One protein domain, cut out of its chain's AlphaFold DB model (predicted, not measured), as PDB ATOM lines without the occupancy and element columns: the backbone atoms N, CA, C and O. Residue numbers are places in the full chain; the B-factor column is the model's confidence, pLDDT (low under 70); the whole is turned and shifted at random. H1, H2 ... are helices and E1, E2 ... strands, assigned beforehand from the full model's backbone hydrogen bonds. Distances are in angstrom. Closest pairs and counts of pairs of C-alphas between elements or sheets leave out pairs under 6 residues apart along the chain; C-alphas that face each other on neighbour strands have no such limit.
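What this domain is: This is residues 2 to 127 of the 411 residues of the protein "YtrB protein" of Symbiodinium microadriaticum (UniProt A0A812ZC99). A head of three steeply crossed helices, H1 to H3, with the small hairpin E1-E2 at one end of H3, sits at one end of a long helical arm, H4; H5 folds back from the arm's far end as a hook. The printed part has 126 residues, with five named helices and two named strands in the order H1 H2 H3 E1 E2 H4 H5; the sheet E1 - E2 is antiparallel and the class is mostly helix. It is loose, with a radius of gyration of the C-alphas of 18.8 A, and elongated, 57 by 37 by 22 A, the arm H4 making much of the length.

How they stand to each other: Begin at the hairpin of E1, residues 66 to 69, and E2, residues 73 to 76: N 67 and O 75, 2.8 A apart, are within hydrogen-bond range. Residues 35 to 36 pair antiparallel with residues 74 to 75 of E2. Next find H3, residues 50 to 62; its closest C-alpha pair with E1 is Glu 61 and Tyr 67, 5.8 A. H3 touches H1, residues 13 to 27, at a steep tilt of 46 degrees, the closest C-alphas being Tyr 14 and Ala 56, 4.7 A. With residues 50 to 54 alone H3 touches H2, residues 39 to 45, closest at C-alphas Ala 43 and Pro 50, 5.2 A. Residues 22 to 27 of H1 alone touch H4, residues 80 to 105, about perpendicular at 81 degrees; C-alphas Ala 26 and Ala 84 are closest, 4.0 A. H5, residues 110 to 125, is close to H4 but not clearly touching, with C-alphas Ala 103 and Leu 113 closest, 7.4 A. In H1 to H5 every O i to N i+4 pair is within hydrogen-bond range.

Where its parts are: Find C-alpha 13 at (-27.129, 41.803, 47.630), where H1 begins its 21.0 A. H3 spans 18.2 A, and H4 runs 37.3 A from C-alpha 80 at (-35.402, 25.224, 37.021). H5, 22.1 A, ends at C-alpha 125, (-64.282, 30.505, 35.145).

The domain as a whole: The C-alphas of Gly 71 and Asn 107 are farthest apart, 58.9 A. The printed part has no cut; the link H1 to H2 is long. Confidence is under 70 in 19 residues, among them 79 to 88.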
ATOM      1  N   ASN A   2     -32.661  42.669  33.542       72.00
ATOM      2  CA  ASN A   2     -32.781  43.839  34.417       72.00
ATOM      3  C   ASN A   2     -32.894  43.352  35.864       72.00
ATOM      4  O   ASN A   2     -33.900  42.760  36.233       72.00
ATOM      5  N   ILE A   3     -31.837  43.550  36.651       82.69
ATOM      6  CA  ILE A   3     -31.813  43.257  38.089       82.69
ATOM      7  C   ILE A   3     -31.630  44.584  38.816       82.69
ATOM      8  O   ILE A   3     -30.787  45.390  38.425       82.69
ATOM      9  N   THR A   4     -32.387  44.795  39.887       82.62
ATOM     10  CA  THR A   4     -32.345  46.026  40.686       82.62
ATOM     11  C   THR A   4     -31.847  45.704  42.091       82.62
ATOM     12  O   THR A   4     -32.263  44.709  42.679       82.62
ATOM     13  N   ILE A   5     -30.953  46.517  42.656       87.19
ATOM     14  CA  ILE A   5     -30.430  46.309  44.016       87.19
ATOM     15  C   ILE A   5     -31.011  47.360  44.959       87.19
ATOM     16  O   ILE A   5     -30.846  48.555  44.728       87.19
ATOM     17  N   ASN A   6     -31.631  46.918  46.055       81.19
ATOM     18  CA  ASN A   6     -32.100  47.787  47.129       81.19
ATOM     19  C   ASN A   6     -31.251  47.591  48.394       81.19
ATOM     20  O   ASN A   6     -31.277  46.542  49.033       81.19
ATOM     21  N   LEU A   7     -30.497  48.617  48.787       82.06
ATOM     22  CA  LEU A   7     -29.638  48.563  49.976       82.06
ATOM     23  C   LEU A   7     -30.403  48.765  51.298       82.06
ATOM     24  O   LEU A   7     -29.827  48.545  52.362       82.06
ATOM     25  N   LYS A   8     -31.676  49.181  51.252       67.62
ATOM     26  CA  LYS A   8     -32.470  49.536  52.440       67.62
ATOM     27  C   LYS A   8     -33.222  48.353  53.062       67.62
ATOM     28  O   LYS A   8     -33.562  48.423  54.236       67.62
ATOM     29  N   ASP A   9     -33.406  47.259  52.326       63.97
ATOM     30  CA  ASP A   9     -34.283  46.148  52.740       63.97
ATOM     31  C   ASP A   9     -33.596  45.118  53.660       63.97
ATOM     32  O   ASP A   9     -34.179  44.090  53.997       63.97
ATOM     33  N   GLY A  10     -32.327  45.327  54.035       72.25
ATOM     34  CA  GLY A  10     -31.560  44.419  54.906       72.25
ATOM     35  C   GLY A  10     -31.213  43.050  54.291       72.25
ATOM     36  O   GLY A  10     -30.432  42.291  54.866       72.25
ATOM     37  N   VAL A  11     -31.737  42.729  53.104       81.06
ATOM     38  CA  VAL A  11     -31.437  41.495  52.370       81.06
ATOM     39  C   VAL A  11     -30.044  41.587  51.731       81.06
ATOM     40  O   VAL A  11     -29.766  42.552  51.017       81.06
ATOM     41  N   PRO A  12     -29.161  40.581  51.891       89.31
ATOM     42  CA  PRO A  12     -27.857  40.580  51.233       89.31
ATOM     43  C   PRO A  12     -27.957  40.689  49.703       89.31
ATOM     44  O   PRO A  12     -28.723  39.958  49.082       89.31
ATOM     45  N   ILE A  13     -27.113  41.520  49.082       89.19
ATOM     46  CA  ILE A  13     -27.129  41.803  47.630       89.19
ATOM     47  C   ILE A  13     -27.125  40.523  46.778       89.19
ATOM     48  O   ILE A  13     -27.901  40.403  45.837       89.19
ATOM     49  N   TYR A  14     -26.298  39.528  47.121       90.94
ATOM     50  CA  TYR A  14     -26.247  38.269  46.363       90.94
ATOM     51  C   TYR A  14     -27.590  37.512  46.380       90.94
ATOM     52  O   TYR A  14     -27.961  36.919  45.371       90.94
ATOM     53  N   ARG A  15     -28.344  37.581  47.490       84.69
ATOM     54  CA  ARG A  15     -29.691  37.001  47.578       84.69
ATOM     55  C   ARG A  15     -30.695  37.784  46.753       84.69
ATOM     56  O   ARG A  15     -31.568  37.170  46.162       84.69
ATOM     57  N   GLN A  16     -30.572  39.108  46.671       86.88
ATOM     58  CA  GLN A  16     -31.443  39.912  45.807       86.88
ATOM     59  C   GLN A  16     -31.272  39.520  44.334       86.88
ATOM     60  O   GLN A  16     -32.267  39.318  43.645       86.88
ATOM     61  N   ILE A  17     -30.024  39.332  43.886       90.19
ATOM     62  CA  ILE A  17     -29.697  38.844  42.534       90.19
ATOM     63  C   ILE A  17     -30.289  37.443  42.319       90.19
ATOM     64  O   ILE A  17     -30.996  37.211  41.343       90.19
ATOM     65  N   SER A  18     -30.023  36.518  43.246       87.81
ATOM     66  CA  SER A  18     -30.504  35.131  43.198       87.81
ATOM     67  C   SER A  18     -32.033  35.051  43.142       87.81
ATOM     68  O   SER A  18     -32.591  34.424  42.245       87.81
ATOM     69  N   ASN A  19     -32.726  35.767  44.031       82.50
ATOM     70  CA  ASN A  19     -34.186  35.816  44.081       82.50
ATOM     71  C   ASN A  19     -34.784  36.382  42.789       82.50
ATOM     72  O   ASN A  19     -35.756  35.830  42.289       82.50
ATOM     73  N   GLN A  20     -34.202  37.446  42.228       86.50
ATOM     74  CA  GLN A  20     -34.691  38.026  40.976       86.50
ATOM     75  C   GLN A  20     -34.482  37.095  39.783       86.50
ATOM     76  O   GLN A  20     -35.358  37.010  38.931       86.50
ATOM     77  N   ILE A  21     -33.374  36.349  39.731       87.06
ATOM     78  CA  ILE A  21     -33.170  35.331  38.688       87.06
ATOM     79  C   ILE A  21     -34.176  34.188  38.853       87.06
ATOM     80  O   ILE A  21     -34.795  33.797  37.867       87.06
ATOM     81  N   ARG A  22     -34.413  33.698  40.078       83.75
ATOM     82  CA  ARG A  22     -35.466  32.697  40.326       83.75
ATOM     83  C   ARG A  22     -36.847  33.210  39.933       83.75
ATOM     84  O   ARG A  22     -37.585  32.479  39.289       83.75
ATOM     85  N   TYR A  23     -37.167  34.462  40.262       75.69
ATOM     86  CA  TYR A  23     -38.411  35.106  39.849       75.69
ATOM     87  C   TYR A  23     -38.534  35.152  38.326       75.69
ATOM     88  O   TYR A  23     -39.553  34.730  37.804       75.69
ATOM     89  N   MET A  24     -37.490  35.597  37.615       80.31
ATOM     90  CA  MET A  24     -37.486  35.655  36.149       80.31
ATOM     91  C   MET A  24     -37.677  34.277  35.507       80.31
ATOM     92  O   MET A  24     -38.373  34.164  34.506       80.31
ATOM     93  N   VAL A  25     -37.108  33.216  36.080       80.88
ATOM     94  CA  VAL A  25     -37.381  31.848  35.613       80.88
ATOM     95  C   VAL A  25     -38.821  31.437  35.939       80.88
ATOM     96  O   VAL A  25     -39.525  30.899  35.088       80.88
ATOM     97  N   ALA A  26     -39.297  31.732  37.152       71.94
ATOM     98  CA  ALA A  26     -40.637  31.380  37.609       71.94
ATOM     99  C   ALA A  26     -41.748  32.053  36.791       71.94
ATOM    100  O   ALA A  26     -42.747  31.410  36.451       71.94
ATOM    101  N   SER A  27     -41.557  33.321  36.434       65.62
ATOM    102  CA  SER A  27     -42.464  34.088  35.584       65.62
ATOM    103  C   SER A  27     -42.322  33.758  34.097       65.62
ATOM    104  O   SER A  27     -43.196  34.133  33.327       65.62
ATOM    105  N   GLY A  28     -41.283  33.017  33.692       72.25
ATOM    106  CA  GLY A  28     -41.025  32.642  32.298       72.25
ATOM    107  C   GLY A  28     -40.255  33.689  31.487       72.25
ATOM    108  O   GLY A  28     -40.122  33.531  30.276       72.25
ATOM    109  N   ILE A  29     -39.744  34.739  32.142       76.06
ATOM    110  CA  ILE A  29     -38.897  35.785  31.543       76.06
ATOM    111  C   ILE A  29     -37.568  35.202  31.063       76.06
ATOM    112  O   ILE A  29     -37.065  35.622  30.027       76.06
ATOM    113  N   LEU A  30     -37.005  34.262  31.827       83.31
ATOM    114  CA  LEU A  30     -35.823  33.492  31.450       83.31
ATOM    115  C   LEU A  30     -36.226  32.044  31.185       83.31
ATOM    116  O   LEU A  30     -36.799  31.392  32.063       83.31
ATOM    117  N   GLN A  31     -35.918  31.541  29.990       82.88
ATOM    118  CA  GLN A  31     -36.303  30.189  29.579       82.88
ATOM    119  C   GLN A  31     -35.162  29.175  29.738       82.88
ATOM    120  O   GLN A  31     -33.987  29.549  29.689       82.88
ATOM    121  N   PRO A  32     -35.472  27.874  29.914       85.44
ATOM    122  CA  PRO A  32     -34.455  26.829  29.915       85.44
ATOM    123  C   PRO A  32     -33.565  26.886  28.667       85.44
ATOM    124  O   PRO A  32     -34.038  27.068  27.548       85.44
ATOM    125  N   GLY A  33     -32.254  26.760  28.870       86.06
ATOM    126  CA  GLY A  33     -31.256  26.867  27.807       86.06
ATOM    127  C   GLY A  33     -30.833  28.294  27.439       86.06
ATOM    128  O   GLY A  33     -29.874  28.439  26.683       86.06
ATOM    129  N   GLU A  34     -31.470  29.333  27.986       88.75
ATOM    130  CA  GLU A  34     -31.069  30.729  27.773       88.75
ATOM    131  C   GLU A  34     -29.788  31.069  28.554       88.75
ATOM    132  O   GLU A  34     -29.603  30.634  29.696       88.75
ATOM    133  N   GLU A  35     -28.878  31.828  27.932       91.50
ATOM    134  CA  GLU A  35     -27.637  32.275  28.575       91.50
ATOM    135  C   GLU A  35     -27.902  33.479  29.487       91.50
ATOM    136  O   GLU A  35     -28.480  34.481  29.068       91.50
ATOM    137  N   ILE A  36     -27.426  33.415  30.729       91.50
ATOM    138  CA  ILE A  36     -27.472  34.550  31.655       91.50
ATOM    139  C   ILE A  36     -26.175  35.359  31.603       91.50
ATOM    140  O   ILE A  36     -25.093  34.834  31.335       91.50
ATOM    141  N   SER A  37     -26.285  36.655  31.911       92.00
ATOM    142  CA  SER A  37     -25.173  37.606  31.836       92.00
ATOM    143  C   SER A  37     -23.890  37.085  32.504       92.00
ATOM    144  O   SER A  37     -23.916  36.679  33.664       92.00
ATOM    145  N   PRO A  38     -22.720  37.182  31.850       92.31
ATOM    146  CA  PRO A  38     -21.458  36.821  32.480       92.31
ATOM    147  C   PRO A  38     -21.214  37.607  33.773       92.31
ATOM    148  O   PRO A  38     -21.539  38.791  33.867       92.31
ATOM    149  N   VAL A  39     -20.553  36.970  34.746       91.94
ATOM    150  CA  VAL A  39     -20.291  37.528  36.090       91.94
ATOM    151  C   VAL A  39     -19.759  38.963  36.041       91.94
ATOM    152  O   VAL A  39     -20.250  39.824  36.764       91.94
ATOM    153  N   ARG A  40     -18.757  39.233  35.193       90.50
ATOM    154  CA  ARG A  40     -18.152  40.571  35.075       90.50
ATOM    155  C   ARG A  40     -19.129  41.595  34.505       90.50
ATOM    156  O   ARG A  40     -19.207  42.699  35.028       90.50
ATOM    157  N   THR A  41     -19.874  41.215  33.473       90.81
ATOM    158  CA  THR A  41     -20.872  42.073  32.825       90.81
ATOM    159  C   THR A  41     -21.977  42.448  33.804       90.81
ATOM    160  O   THR A  41     -22.312  43.622  33.934       90.81
ATOM    161  N   LEU A  42     -22.497  41.469  34.550       91.00
ATOM    162  CA  LEU A  42     -23.546  41.714  35.535       91.00
ATOM    163  C   LEU A  42     -23.037  42.525  36.733       91.00
ATOM    164  O   LEU A  42     -23.728  43.421  37.205       91.00
ATOM    165  N   ALA A  43     -21.818  42.255  37.205       91.94
ATOM    166  CA  ALA A  43     -21.213  43.008  38.301       91.94
ATOM    167  C   ALA A  43     -21.048  44.496  37.955       91.94
ATOM    168  O   ALA A  43     -21.367  45.353  38.778       91.94
ATOM    169  N   LEU A  44     -20.609  44.793  36.725       91.19
ATOM    170  CA  LEU A  44     -20.511  46.159  36.212       91.19
ATOM    171  C   LEU A  44     -21.887  46.823  36.101       91.19
ATOM    172  O   LEU A  44     -22.055  47.932  36.596       91.19
ATOM    173  N   ALA A  45     -22.872  46.137  35.512       89.00
ATOM    174  CA  ALA A  45     -24.221  46.676  35.338       89.00
ATOM    175  C   ALA A  45     -24.905  47.021  36.672       89.00
ATOM    176  O   ALA A  45     -25.625  48.009  36.760       89.00
ATOM    177  N   LEU A  46     -24.655  46.228  37.718       89.44
ATOM    178  CA  LEU A  46     -25.244  46.424  39.045       89.44
ATOM    179  C   LEU A  46     -24.396  47.296  39.978       89.44
ATOM    180  O   LEU A  46     -24.820  47.557  41.101       89.44
ATOM    181  N   ASN A  47     -23.203  47.721  39.546       90.69
ATOM    182  CA  ASN A  47     -22.221  48.413  40.381       90.69
ATOM    183  C   ASN A  47     -21.888  47.643  41.686       90.69
ATOM    184  O   ASN A  47     -21.888  48.199  42.786       90.69
ATOM    185  N   VAL A  48     -21.625  46.334  41.575       91.75
ATOM    186  CA  VAL A  48     -21.291  45.436  42.702       91.75
ATOM    187  C   VAL A  48     -19.988  44.680  42.447       91.75
ATOM    188  O   VAL A  48     -19.499  44.598  41.322       91.75
ATOM    189  N   THR A  49     -19.408  44.066  43.484       93.56
ATOM    190  CA  THR A  49     -18.191  43.260  43.295       93.56
ATOM    191  C   THR A  49     -18.485  41.966  42.517       93.56
ATOM    192  O   THR A  49     -19.515  41.330  42.768       93.56
ATOM    193  N   PRO A  50     -17.572  41.491  41.644       93.81
ATOM    194  CA  PRO A  50     -17.733  40.209  40.953       93.81
ATOM    195  C   PRO A  50     -17.975  39.029  41.902       93.81
ATOM    196  O   PRO A  50     -18.776  38.151  41.596       93.81
ATOM    197  N   ASN A  51     -17.356  39.035  43.089       94.00
ATOM    198  CA  ASN A  51     -17.550  37.994  44.101       94.00
ATOM    199  C   ASN A  51     -19.001  37.908  44.594       94.00
ATOM    200  O   ASN A  51     -19.483  36.815  44.886       94.00
ATOM    201  N   THR A  52     -19.717  39.033  44.651       93.00
ATOM    202  CA  THR A  52     -21.142  39.060  45.008       93.00
ATOM    203  C   THR A  52     -21.982  38.314  43.973       93.00
ATOM    204  O   THR A  52     -22.842  37.516  44.342       93.00
ATOM    205  N   VAL A  53     -21.692  38.516  42.684       93.81
ATOM    206  CA  VAL A  53     -22.376  37.823  41.583       93.81
ATOM    207  C   VAL A  53     -22.000  36.341  41.548       93.81
ATOM    208  O   VAL A  53     -22.883  35.499  41.421       93.81
ATOM    209  N   VAL A  54     -20.722  35.997  41.752       94.31
ATOM    210  CA  VAL A  54     -20.281  34.593  41.881       94.31
ATOM    211  C   VAL A  54     -21.034  33.890  43.006       94.31
ATOM    212  O   VAL A  54     -21.495  32.767  42.826       94.31
ATOM    213  N   LYS A  55     -21.203  34.552  44.156       94.94
ATOM    214  CA  LYS A  55     -21.940  33.990  45.291       94.94
ATOM    215  C   LYS A  55     -23.409  33.726  44.947       94.94
ATOM    216  O   LYS A  55     -23.914  32.666  45.299       94.94
ATOM    217  N   ALA A  56     -24.062  34.644  44.233       92.62
ATOM    218  CA  ALA A  56     -25.427  34.447  43.741       92.62
ATOM    219  C   ALA A  56     -25.510  33.279  42.744       92.62
ATOM    220  O   ALA A  56     -26.384  32.428  42.854       92.62
ATOM    221  N   TYR A  57     -24.571  33.197  41.799       94.31
ATOM    222  CA  TYR A  57     -24.580  32.160  40.761       94.31
ATOM    223  C   TYR A  57     -24.296  30.778  41.345       94.31
ATOM    224  O   TYR A  57     -24.924  29.810  40.944       94.31
ATOM    225  N   ASN A  58     -23.410  30.676  42.334       92.50
ATOM    226  CA  ASN A  58     -23.171  29.412  43.024       92.50
ATOM    227  C   ASN A  58     -24.406  28.952  43.819       92.50
ATOM    228  O   ASN A  58     -24.678  27.756  43.864       92.50
ATOM    229  N   GLU A  59     -25.166  29.871  44.426       90.25
ATOM    230  CA  GLU A  59     -26.437  29.534  45.087       90.25
ATOM    231  C   GLU A  59     -27.455  28.998  44.074       90.25
ATOM    232  O   GLU A  59     -28.032  27.936  44.286       90.25
ATOM    233  N   LEU A  60     -27.619  29.682  42.942       89.31
ATOM    234  CA  LEU A  60     -28.504  29.256  41.858       89.31
ATOM    235  C   LEU A  60     -28.086  27.915  41.237       89.31
ATOM    236  O   LEU A  60     -28.944  27.100  40.915       89.31
ATOM    237  N   GLU A  61     -26.783  27.673  41.086       89.81
ATOM    238  CA  GLU A  61     -26.232  26.407  40.585       89.81
ATOM    239  C   GLU A  61     -26.476  25.272  41.587       89.81
ATOM    240  O   GLU A  61     -26.887  24.185  41.196       89.81
ATOM    241  N   THR A  62     -26.317  25.541  42.889       87.00
ATOM    242  CA  THR A  62     -26.622  24.575  43.963       87.00
ATOM    243  C   THR A  62     -28.104  24.221  43.998       87.00
ATOM    244  O   THR A  62     -28.462  23.068  44.218       87.00
ATOM    245  N   LEU A  63     -28.964  25.210  43.761       82.81
ATOM    246  CA  LEU A  63     -30.400  25.000  43.636       82.81
ATOM    247  C   LEU A  63     -30.772  24.320  42.314       82.81
ATOM    248  O   LEU A  63     -31.913  23.929  42.170       82.81
ATOM    249  N   GLY A  64     -29.861  24.166  41.350       85.25
ATOM    250  CA  GLY A  64     -30.167  23.570  40.047       85.25
ATOM    251  C   GLY A  64     -30.941  24.490  39.097       85.25
ATOM    252  O   GLY A  64     -31.451  24.015  38.086       85.25
ATOM    253  N   VAL A  65     -31.010  25.795  39.390       85.31
ATOM    254  CA  VAL A  65     -31.651  26.818  38.541       85.31
ATOM    255  C   VAL A  65     -30.798  27.113  37.307       85.31
ATOM    256  O   VAL A  65     -31.322  27.385  36.229       85.31
ATOM    257  N   ILE A  66     -29.474  27.051  37.450       91.06
ATOM    258  CA  ILE A  66     -28.518  27.357  36.383       91.06
ATOM    259  C   ILE A  66     -27.438  26.282  36.297       91.06
ATOM    260  O   ILE A  66     -27.155  25.596  37.277       91.06
ATOM    261  N   TYR A  67     -26.788  26.172  35.143       90.69
ATOM    262  CA  TYR A  67     -25.623  25.315  34.938       90.69
ATOM    263  C   TYR A  67     -24.561  26.019  34.087       90.69
ATOM    264  O   TYR A  67     -24.854  26.898  33.275       90.69
ATOM    265  N   LYS A  68     -23.294  25.638  34.263       89.50
ATOM    266  CA  LYS A  68     -22.168  26.195  33.501       89.50
ATOM    267  C   LYS A  68     -21.768  25.252  32.368       89.50
ATOM    268  O   LYS A  68     -21.505  24.074  32.604       89.50
ATOM    269  N   ARG A  69     -21.624  25.774  31.146       85.62
ATOM    270  CA  ARG A  69     -20.957  25.056  30.044       85.62
ATOM    271  C   ARG A  69     -19.524  25.555  29.921       85.62
ATOM    272  O   ARG A  69     -19.280  26.755  29.781       85.62
ATOM    273  N   ARG A  70     -18.558  24.630  29.965       74.88
ATOM    274  CA  ARG A  70     -17.130  24.962  29.825       74.88
ATOM    275  C   ARG A  70     -16.895  25.763  28.543       74.88
ATOM    276  O   ARG A  70     -17.182  25.276  27.458       74.88
ATOM    277  N   GLY A  71     -16.369  26.978  28.694       71.62
ATOM    278  CA  GLY A  71     -16.022  27.869  27.582       71.62
ATOM    279  C   GLY A  71     -17.199  28.554  26.879       71.62
ATOM    280  O   GLY A  71     -16.941  29.367  26.002       71.62
ATOM    281  N   ALA A  72     -18.448  28.265  27.258       73.88
ATOM    282  CA  ALA A  72     -19.629  28.771  26.556       73.88
ATOM    283  C   ALA A  72     -20.510  29.706  27.399       73.88
ATOM    284  O   ALA A  72     -21.230  30.494  26.818       73.88
ATOM    285  N   GLY A  73     -20.428  29.673  28.735       86.81
ATOM    286  CA  GLY A  73     -21.177  30.601  29.592       86.81
ATOM    287  C   GLY A  73     -21.995  29.904  30.677       86.81
ATOM    288  O   GLY A  73     -21.720  28.754  31.042       86.81
ATOM    289  N   THR A  74     -22.973  30.625  31.226       91.19
ATOM    290  CA  THR A  74     -23.893  30.131  32.265       91.19
ATOM    291  C   THR A  74     -25.312  30.157  31.718       91.19
ATOM    292  O   THR A  74     -25.714  31.166  31.157       91.19
ATOM    293  N   TYR A  75     -26.057  29.070  31.880       92.44
ATOM    294  CA  TYR A  75     -27.357  28.869  31.239       92.44
ATOM    295  C   TYR A  75     -28.422  28.463  32.255       92.44
ATOM    296  O   TYR A  75     -28.093  27.855  33.276       92.44
ATOM    297  N   ILE A  76     -29.691  28.760  31.975       90.12
ATOM    298  CA  ILE A  76     -30.826  28.279  32.775       90.12
ATOM    299  C   ILE A  76     -31.024  26.776  32.563       90.12
ATOM    300  O   ILE A  76     -31.029  26.294  31.432       90.12
ATOM    301  N   SER A  77     -31.178  26.040  33.659       85.50
ATOM    302  CA  SER A  77     -31.381  24.588  33.685       85.50
ATOM    303  C   SER A  77     -32.824  24.194  33.363       85.50
ATOM    304  O   SER A  77     -33.755  24.890  33.757       85.50
ATOM    305  N   ASP A  78     -33.028  23.020  32.759       74.31
ATOM    306  CA  ASP A  78     -34.365  22.420  32.608       74.31
ATOM    307  C   ASP A  78     -34.998  22.064  33.969       74.31
ATOM    308  O   ASP A  78     -36.213  22.136  34.138       74.31
ATOM    309  N   ALA A  79     -34.181  21.761  34.989       64.31
ATOM    310  CA  ALA A  79     -34.650  21.512  36.359       64.31
ATOM    311  C   ALA A  79     -35.167  22.783  37.062       64.31
ATOM    312  O   ALA A  79     -35.832  22.704  38.098       64.31
ATOM    313  N   ALA A  80     -34.905  23.963  36.493       59.81
ATOM    314  CA  ALA A  80     -35.402  25.224  37.021       59.81
ATOM    315  C   ALA A  80     -36.937  25.339  36.923       59.81
ATOM    316  O   ALA A  80     -37.531  26.134  37.646       59.81
ATOM    317  N   VAL A  81     -37.583  24.503  36.099       59.53
ATOM    318  CA  VAL A  81     -39.046  24.404  35.984       59.53
ATOM    319  C   VAL A  81     -39.691  23.932  37.295       59.53
ATOM    320  O   VAL A  81     -40.734  24.446  37.679       59.53
ATOM    321  N   THR A  82     -39.061  23.019  38.039       57.88
ATOM    322  CA  THR A  82     -39.613  22.526  39.316       57.88
ATOM    323  C   THR A  82     -39.447  23.552  40.445       57.88
ATOM    324  O   THR A  82     -40.345  23.732  41.262       57.88
ATOM    325  N   LEU A  83     -38.335  24.298  40.460       57.38
ATOM    326  CA  LEU A  83     -38.134  25.423  41.391       57.38
ATOM    327  C   LEU A  83     -39.003  26.633  41.059       57.38
ATOM    328  O   LEU A  83     -39.363  27.394  41.956       57.38
ATOM    329  N   ALA A  84     -39.343  26.818  39.784       59.06
ATOM    330  CA  ALA A  84     -40.309  27.817  39.360       59.06
ATOM    331  C   ALA A  84     -41.669  27.593  40.031       59.06
ATOM    332  O   ALA A  84     -42.288  28.574  40.428       59.06
ATOM    333  N   ASP A  85     -42.110  26.349  40.232       61.62
ATOM    334  CA  ASP A  85     -43.384  26.061  40.901       61.62
ATOM    335  C   ASP A  85     -43.345  26.345  42.411       61.62
ATOM    336  O   ASP A  85     -44.275  26.951  42.943       61.62
ATOM    337  N   GLU A  86     -42.249  26.014  43.102       64.81
ATOM    338  CA  GLU A  86     -42.073  26.375  44.519       64.81
ATOM    339  C   GLU A  86     -41.978  27.896  44.726       64.81
ATOM    340  O   GLU A  86     -42.535  28.443  45.680       64.81
ATOM    341  N   GLU A  87     -41.288  28.606  43.829       65.00
ATOM    342  CA  GLU A  87     -41.192  30.067  43.882       65.00
ATOM    343  C   GLU A  87     -42.527  30.731  43.511       65.00
ATOM    344  O   GLU A  87     -42.934  31.677  44.181       65.00
ATOM    345  N   ARG A  88     -43.258  30.207  42.514       64.38
ATOM    346  CA  ARG A  88     -44.639  30.626  42.206       64.38
ATOM    347  C   ARG A  88     -45.528  30.478  43.432       64.38
ATOM    348  O   ARG A  88     -46.216  31.432  43.793       64.38
ATOM    349  N   LEU A  89     -45.473  29.326  44.103       71.12
ATOM    350  CA  LEU A  89     -46.236  29.083  45.323       71.12
ATOM    351  C   LEU A  89     -45.872  30.098  46.411       71.12
ATOM    352  O   LEU A  89     -46.768  30.667  47.027       71.12
ATOM    353  N   ARG A  90     -44.580  30.394  46.601       73.94
ATOM    354  CA  ARG A  90     -44.122  31.397  47.575       73.94
ATOM    355  C   ARG A  90     -44.641  32.805  47.263       73.94
ATOM    356  O   ARG A  90     -45.075  33.501  48.176       73.94
ATOM    357  N   ILE A  91     -44.604  33.234  45.998       67.00
ATOM    358  CA  ILE A  91     -45.111  34.552  45.570       67.00
ATOM    359  C   ILE A  91     -46.611  34.661  45.850       67.00
ATOM    360  O   ILE A  91     -47.077  35.668  46.384       67.00
ATOM    361  N   ILE A  92     -47.366  33.616  45.504       74.81
ATOM    362  CA  ILE A  92     -48.805  33.572  45.758       74.81
ATOM    363  C   ILE A  92     -49.090  33.559  47.263       74.81
ATOM    364  O   ILE A  92     -49.933  34.328  47.709       74.81
ATOM    365  N   GLN A  93     -48.347  32.783  48.058       77.75
ATOM    366  CA  GLN A  93     -48.472  32.776  49.520       77.75
ATOM    367  C   GLN A  93     -48.252  34.163  50.125       77.75
ATOM    368  O   GLN A  93     -49.083  34.611  50.900       77.75
ATOM    369  N   GLN A  94     -47.213  34.894  49.710       73.81
ATOM    370  CA  GLN A  94     -46.980  36.259  50.201       73.81
ATOM    371  C   GLN A  94     -48.136  37.213  49.877       73.81
ATOM    372  O   GLN A  94     -48.491  38.059  50.695       73.81
ATOM    373  N   ARG A  95     -48.734  37.086  48.685       75.75
ATOM    374  CA  ARG A  95     -49.918  37.874  48.313       75.75
ATOM    375  C   ARG A  95     -51.143  37.476  49.129       75.75
ATOM    376  O   ARG A  95     -51.881  38.358  49.549       75.75
ATOM    377  N   ILE A  96     -51.336  36.181  49.378       80.94
ATOM    378  CA  ILE A  96     -52.401  35.678  50.252       80.94
ATOM    379  C   ILE A  96     -52.213  36.217  51.675       80.94
ATOM    380  O   ILE A  96     -53.175  36.697  52.260       80.94
ATOM    381  N   ASP A  97     -50.992  36.215  52.210       79.62
ATOM    382  CA  ASP A  97     -50.696  36.752  53.542       79.62
ATOM    383  C   ASP A  97     -51.001  38.256  53.626       79.62
ATOM    384  O   ASP A  97     -51.618  38.712  54.590       79.62
ATOM    385  N   ALA A  98     -50.618  39.027  52.601       72.44
ATOM    386  CA  ALA A  98     -50.934  40.453  52.512       72.44
ATOM    387  C   ALA A  98     -52.451  40.702  52.441       72.44
ATOM    388  O   ALA A  98     -52.973  41.524  53.192       72.44
ATOM    389  N   LEU A  99     -53.160  39.941  51.601       82.62
ATOM    390  CA  LEU A  99     -54.617  39.992  51.472       82.62
ATOM    391  C   LEU A  99     -55.308  39.651  52.800       82.62
ATOM    392  O   LEU A  99     -56.243  40.333  53.203       82.62
ATOM    393  N   LEU A 100     -54.840  38.617  53.507       84.00
ATOM    394  CA  LEU A 100     -55.366  38.229  54.818       84.00
ATOM    395  C   LEU A 100     -55.145  39.330  55.863       84.00
ATOM    396  O   LEU A 100     -56.035  39.586  56.676       84.00
ATOM    397  N   ALA A 101     -53.986  39.993  55.842       77.75
ATOM    398  CA  ALA A 101     -53.695  41.108  56.737       77.75
ATOM    399  C   ALA A 101     -54.610  42.315  56.467       77.75
ATOM    400  O   ALA A 101     -55.140  42.902  57.410       77.75
ATOM    401  N   GLU A 102     -54.830  42.658  55.198       82.88
ATOM    402  CA  GLU A 102     -55.725  43.742  54.785       82.88
ATOM    403  C   GLU A 102     -57.192  43.422  55.107       82.88
ATOM    404  O   GLU A 102     -57.883  44.230  55.726       82.88
ATOM    405  N   ALA A 103     -57.646  42.203  54.808       84.31
ATOM    406  CA  ALA A 103     -58.976  41.721  55.169       84.31
ATOM    407  C   ALA A 103     -59.226  41.829  56.683       84.31
ATOM    408  O   ALA A 103     -60.276  42.316  57.103       84.31
ATOM    409  N   HIS A 104     -58.240  41.460  57.509       84.38
ATOM    410  CA  HIS A 104     -58.322  41.620  58.960       84.38
ATOM    411  C   HIS A 104     -58.418  43.097  59.381       84.38
ATOM    412  O   HIS A 104     -59.199  43.424  60.272       84.38
ATOM    413  N   GLN A 105     -57.665  44.008  58.750       85.81
ATOM    414  CA  GLN A 105     -57.767  45.453  59.020       85.81
ATOM    415  C   GLN A 105     -59.143  46.023  58.659       85.81
ATOM    416  O   GLN A 105     -59.639  46.922  59.336       85.81
ATOM    417  N   LEU A 106     -59.768  45.474  57.620       90.50
ATOM    418  CA  LEU A 106     -61.099  45.848  57.151       90.50
ATOM    419  C   LEU A 106     -62.235  45.073  57.850       90.50
ATOM    420  O   LEU A 106     -63.395  45.249  57.490       90.50
ATOM    421  N   ASN A 107     -61.927  44.263  58.872       92.25
ATOM    422  CA  ASN A 107     -62.869  43.422  59.626       92.25
ATOM    423  C   ASN A 107     -63.629  42.372  58.790       92.25
ATOM    424  O   ASN A 107     -64.735  41.979  59.160       92.25
ATOM    425  N   PHE A 108     -63.039  41.877  57.702       90.88
ATOM    426  CA  PHE A 108     -63.560  40.711  56.989       90.88
ATOM    427  C   PHE A 108     -63.214  39.420  57.738       90.88
ATOM    428  O   PHE A 108     -62.066  39.184  58.126       90.88
ATOM    429  N   SER A 109     -64.195  38.536  57.904       91.38
ATOM    430  CA  SER A 109     -63.968  37.183  58.412       91.38
ATOM    431  C   SER A 109     -63.345  36.274  57.346       91.38
ATOM    432  O   SER A 109     -63.483  36.481  56.140       91.38
ATOM    433  N   HIS A 110     -62.707  35.185  57.788       86.75
ATOM    434  CA  HIS A 110     -62.163  34.178  56.872       86.75
ATOM    435  C   HIS A 110     -63.244  33.543  55.975       86.75
ATOM    436  O   HIS A 110     -62.973  33.225  54.820       86.75
ATOM    437  N   GLN A 111     -64.470  33.371  56.487       90.06
ATOM    438  CA  GLN A 111     -65.586  32.827  55.707       90.06
ATOM    439  C   GLN A 111     -66.049  33.795  54.615       90.06
ATOM    440  O   GLN A 111     -66.278  33.357  53.491       90.06
ATOM    441  N   GLU A 112     -66.147  35.091  54.919       89.38
ATOM    442  CA  GLU A 112     -66.501  36.118  53.930       89.38
ATOM    443  C   GLU A 112     -65.431  36.233  52.846       89.38
ATOM    444  O   GLU A 112     -65.766  36.265  51.665       89.38
ATOM    445  N   LEU A 113     -64.150  36.210  53.228       90.25
ATOM    446  CA  LEU A 113     -63.047  36.255  52.271       90.25
ATOM    447  C   LEU A 113     -63.028  35.024  51.358       90.25
ATOM    448  O   LEU A 113     -62.844  35.155  50.152       90.25
ATOM    449  N   LYS A 114     -63.241  33.827  51.921       91.25
ATOM    450  CA  LYS A 114     -63.316  32.592  51.135       91.25
ATOM    451  C   LYS A 114     -64.486  32.631  50.156       91.25
ATOM    452  O   LYS A 114     -64.288  32.334  48.987       91.25
ATOM    453  N   LYS A 115     -65.671  33.040  50.621       90.75
ATOM    454  CA  LYS A 115     -66.840  33.190  49.754       90.75
ATOM    455  C   LYS A 115     -66.553  34.167  48.613       90.75
ATOM    456  O   LYS A 115     -66.827  33.850  47.471       90.75
ATOM    457  N   LEU A 116     -65.937  35.311  48.908       87.75
ATOM    458  CA  LEU A 116     -65.593  36.307  47.896       87.75
ATOM    459  C   LEU A 116     -64.584  35.764  46.871       87.75
ATOM    460  O   LEU A 116     -64.705  36.060  45.690       87.75
ATOM    461  N   LEU A 117     -63.615  34.949  47.298       86.38
ATOM    462  CA  LEU A 117     -62.701  34.262  46.381       86.38
ATOM    463  C   LEU A 117     -63.421  33.236  45.500       86.38
ATOM    464  O   LEU A 117     -63.134  33.184  44.308       86.38
ATOM    465  N   ASP A 118     -64.331  32.444  46.069       86.25
ATOM    466  CA  ASP A 118     -65.119  31.455  45.326       86.25
ATOM    467  C   ASP A 118     -66.045  32.156  44.309       86.25
ATOM    468  O   ASP A 118     -65.998  31.819  43.128       86.25
ATOM    469  N   ASP A 119     -66.772  33.202  44.723       80.62
ATOM    470  CA  ASP A 119     -67.645  34.013  43.859       80.62
ATOM    471  C   ASP A 119     -66.836  34.633  42.695       80.62
ATOM    472  O   ASP A 119     -67.204  34.512  41.526       80.62
ATOM    473  N   ARG A 120     -65.671  35.234  42.985       77.25
ATOM    474  CA  ARG A 120     -64.784  35.814  41.957       77.25
ATOM    475  C   ARG A 120     -64.173  34.765  41.039       77.25
ATOM    476  O   ARG A 120     -63.952  35.038  39.863       77.25
ATOM    477  N   LYS A 121     -63.863  33.580  41.562       75.19
ATOM    478  CA  LYS A 121     -63.348  32.471  40.763       75.19
ATOM    479  C   LYS A 121     -64.422  31.961  39.807       75.19
ATOM    480  O   LYS A 121     -64.114  31.773  38.638       75.19
ATOM    481  N   GLU A 122     -65.652  31.773  40.276       72.81
ATOM    482  CA  GLU A 122     -66.773  31.401  39.412       72.81
ATOM    483  C   GLU A 122     -67.003  32.458  38.324       72.81
ATOM    484  O   GLU A 122     -67.123  32.095  37.160       72.81
ATOM    485  N   GLU A 123     -66.945  33.754  38.649       65.69
ATOM    486  CA  GLU A 123     -66.992  34.836  37.648       65.69
ATOM    487  C   GLU A 123     -65.847  34.754  36.619       65.69
ATOM    488  O   GLU A 123     -66.045  35.070  35.448       65.69
ATOM    489  N   MET A 124     -64.647  34.332  37.034       61.03
ATOM    490  CA  MET A 124     -63.492  34.164  36.140       61.03
ATOM    491  C   MET A 124     -63.540  32.877  35.302       61.03
ATOM    492  O   MET A 124     -62.957  32.846  34.221       61.03
ATOM    493  N   GLU A 125     -64.169  31.812  35.808       63.72
ATOM    494  CA  GLU A 125     -64.282  30.505  35.145       63.72
ATOM    495  C   GLU A 125     -65.566  30.367  34.308       63.72
ATOM    496  O   GLU A 125     -65.663  29.457  33.481       63.72
ATOM    497  N   GLN A 126     -66.547  31.259  34.478       56.25
ATOM    498  CA  GLN A 126     -67.756  31.282  33.660       56.25
ATOM    499  C   GLN A 126     -67.471  31.825  32.251       56.25
ATOM    500  O   GLN A 126     -67.638  33.006  31.959       56.25
ATOM    501  N   GLY A 127     -67.103  30.904  31.358       59.62
ATOM    502  CA  GLY A 127     -67.087  31.091  29.907       59.62
ATOM    503  C   GLY A 127     -65.691  31.228  29.300       59.62
ATOM    504  O   GLY A 127     -64.766  31.771  29.902       59.62
TER     505      GLY A 127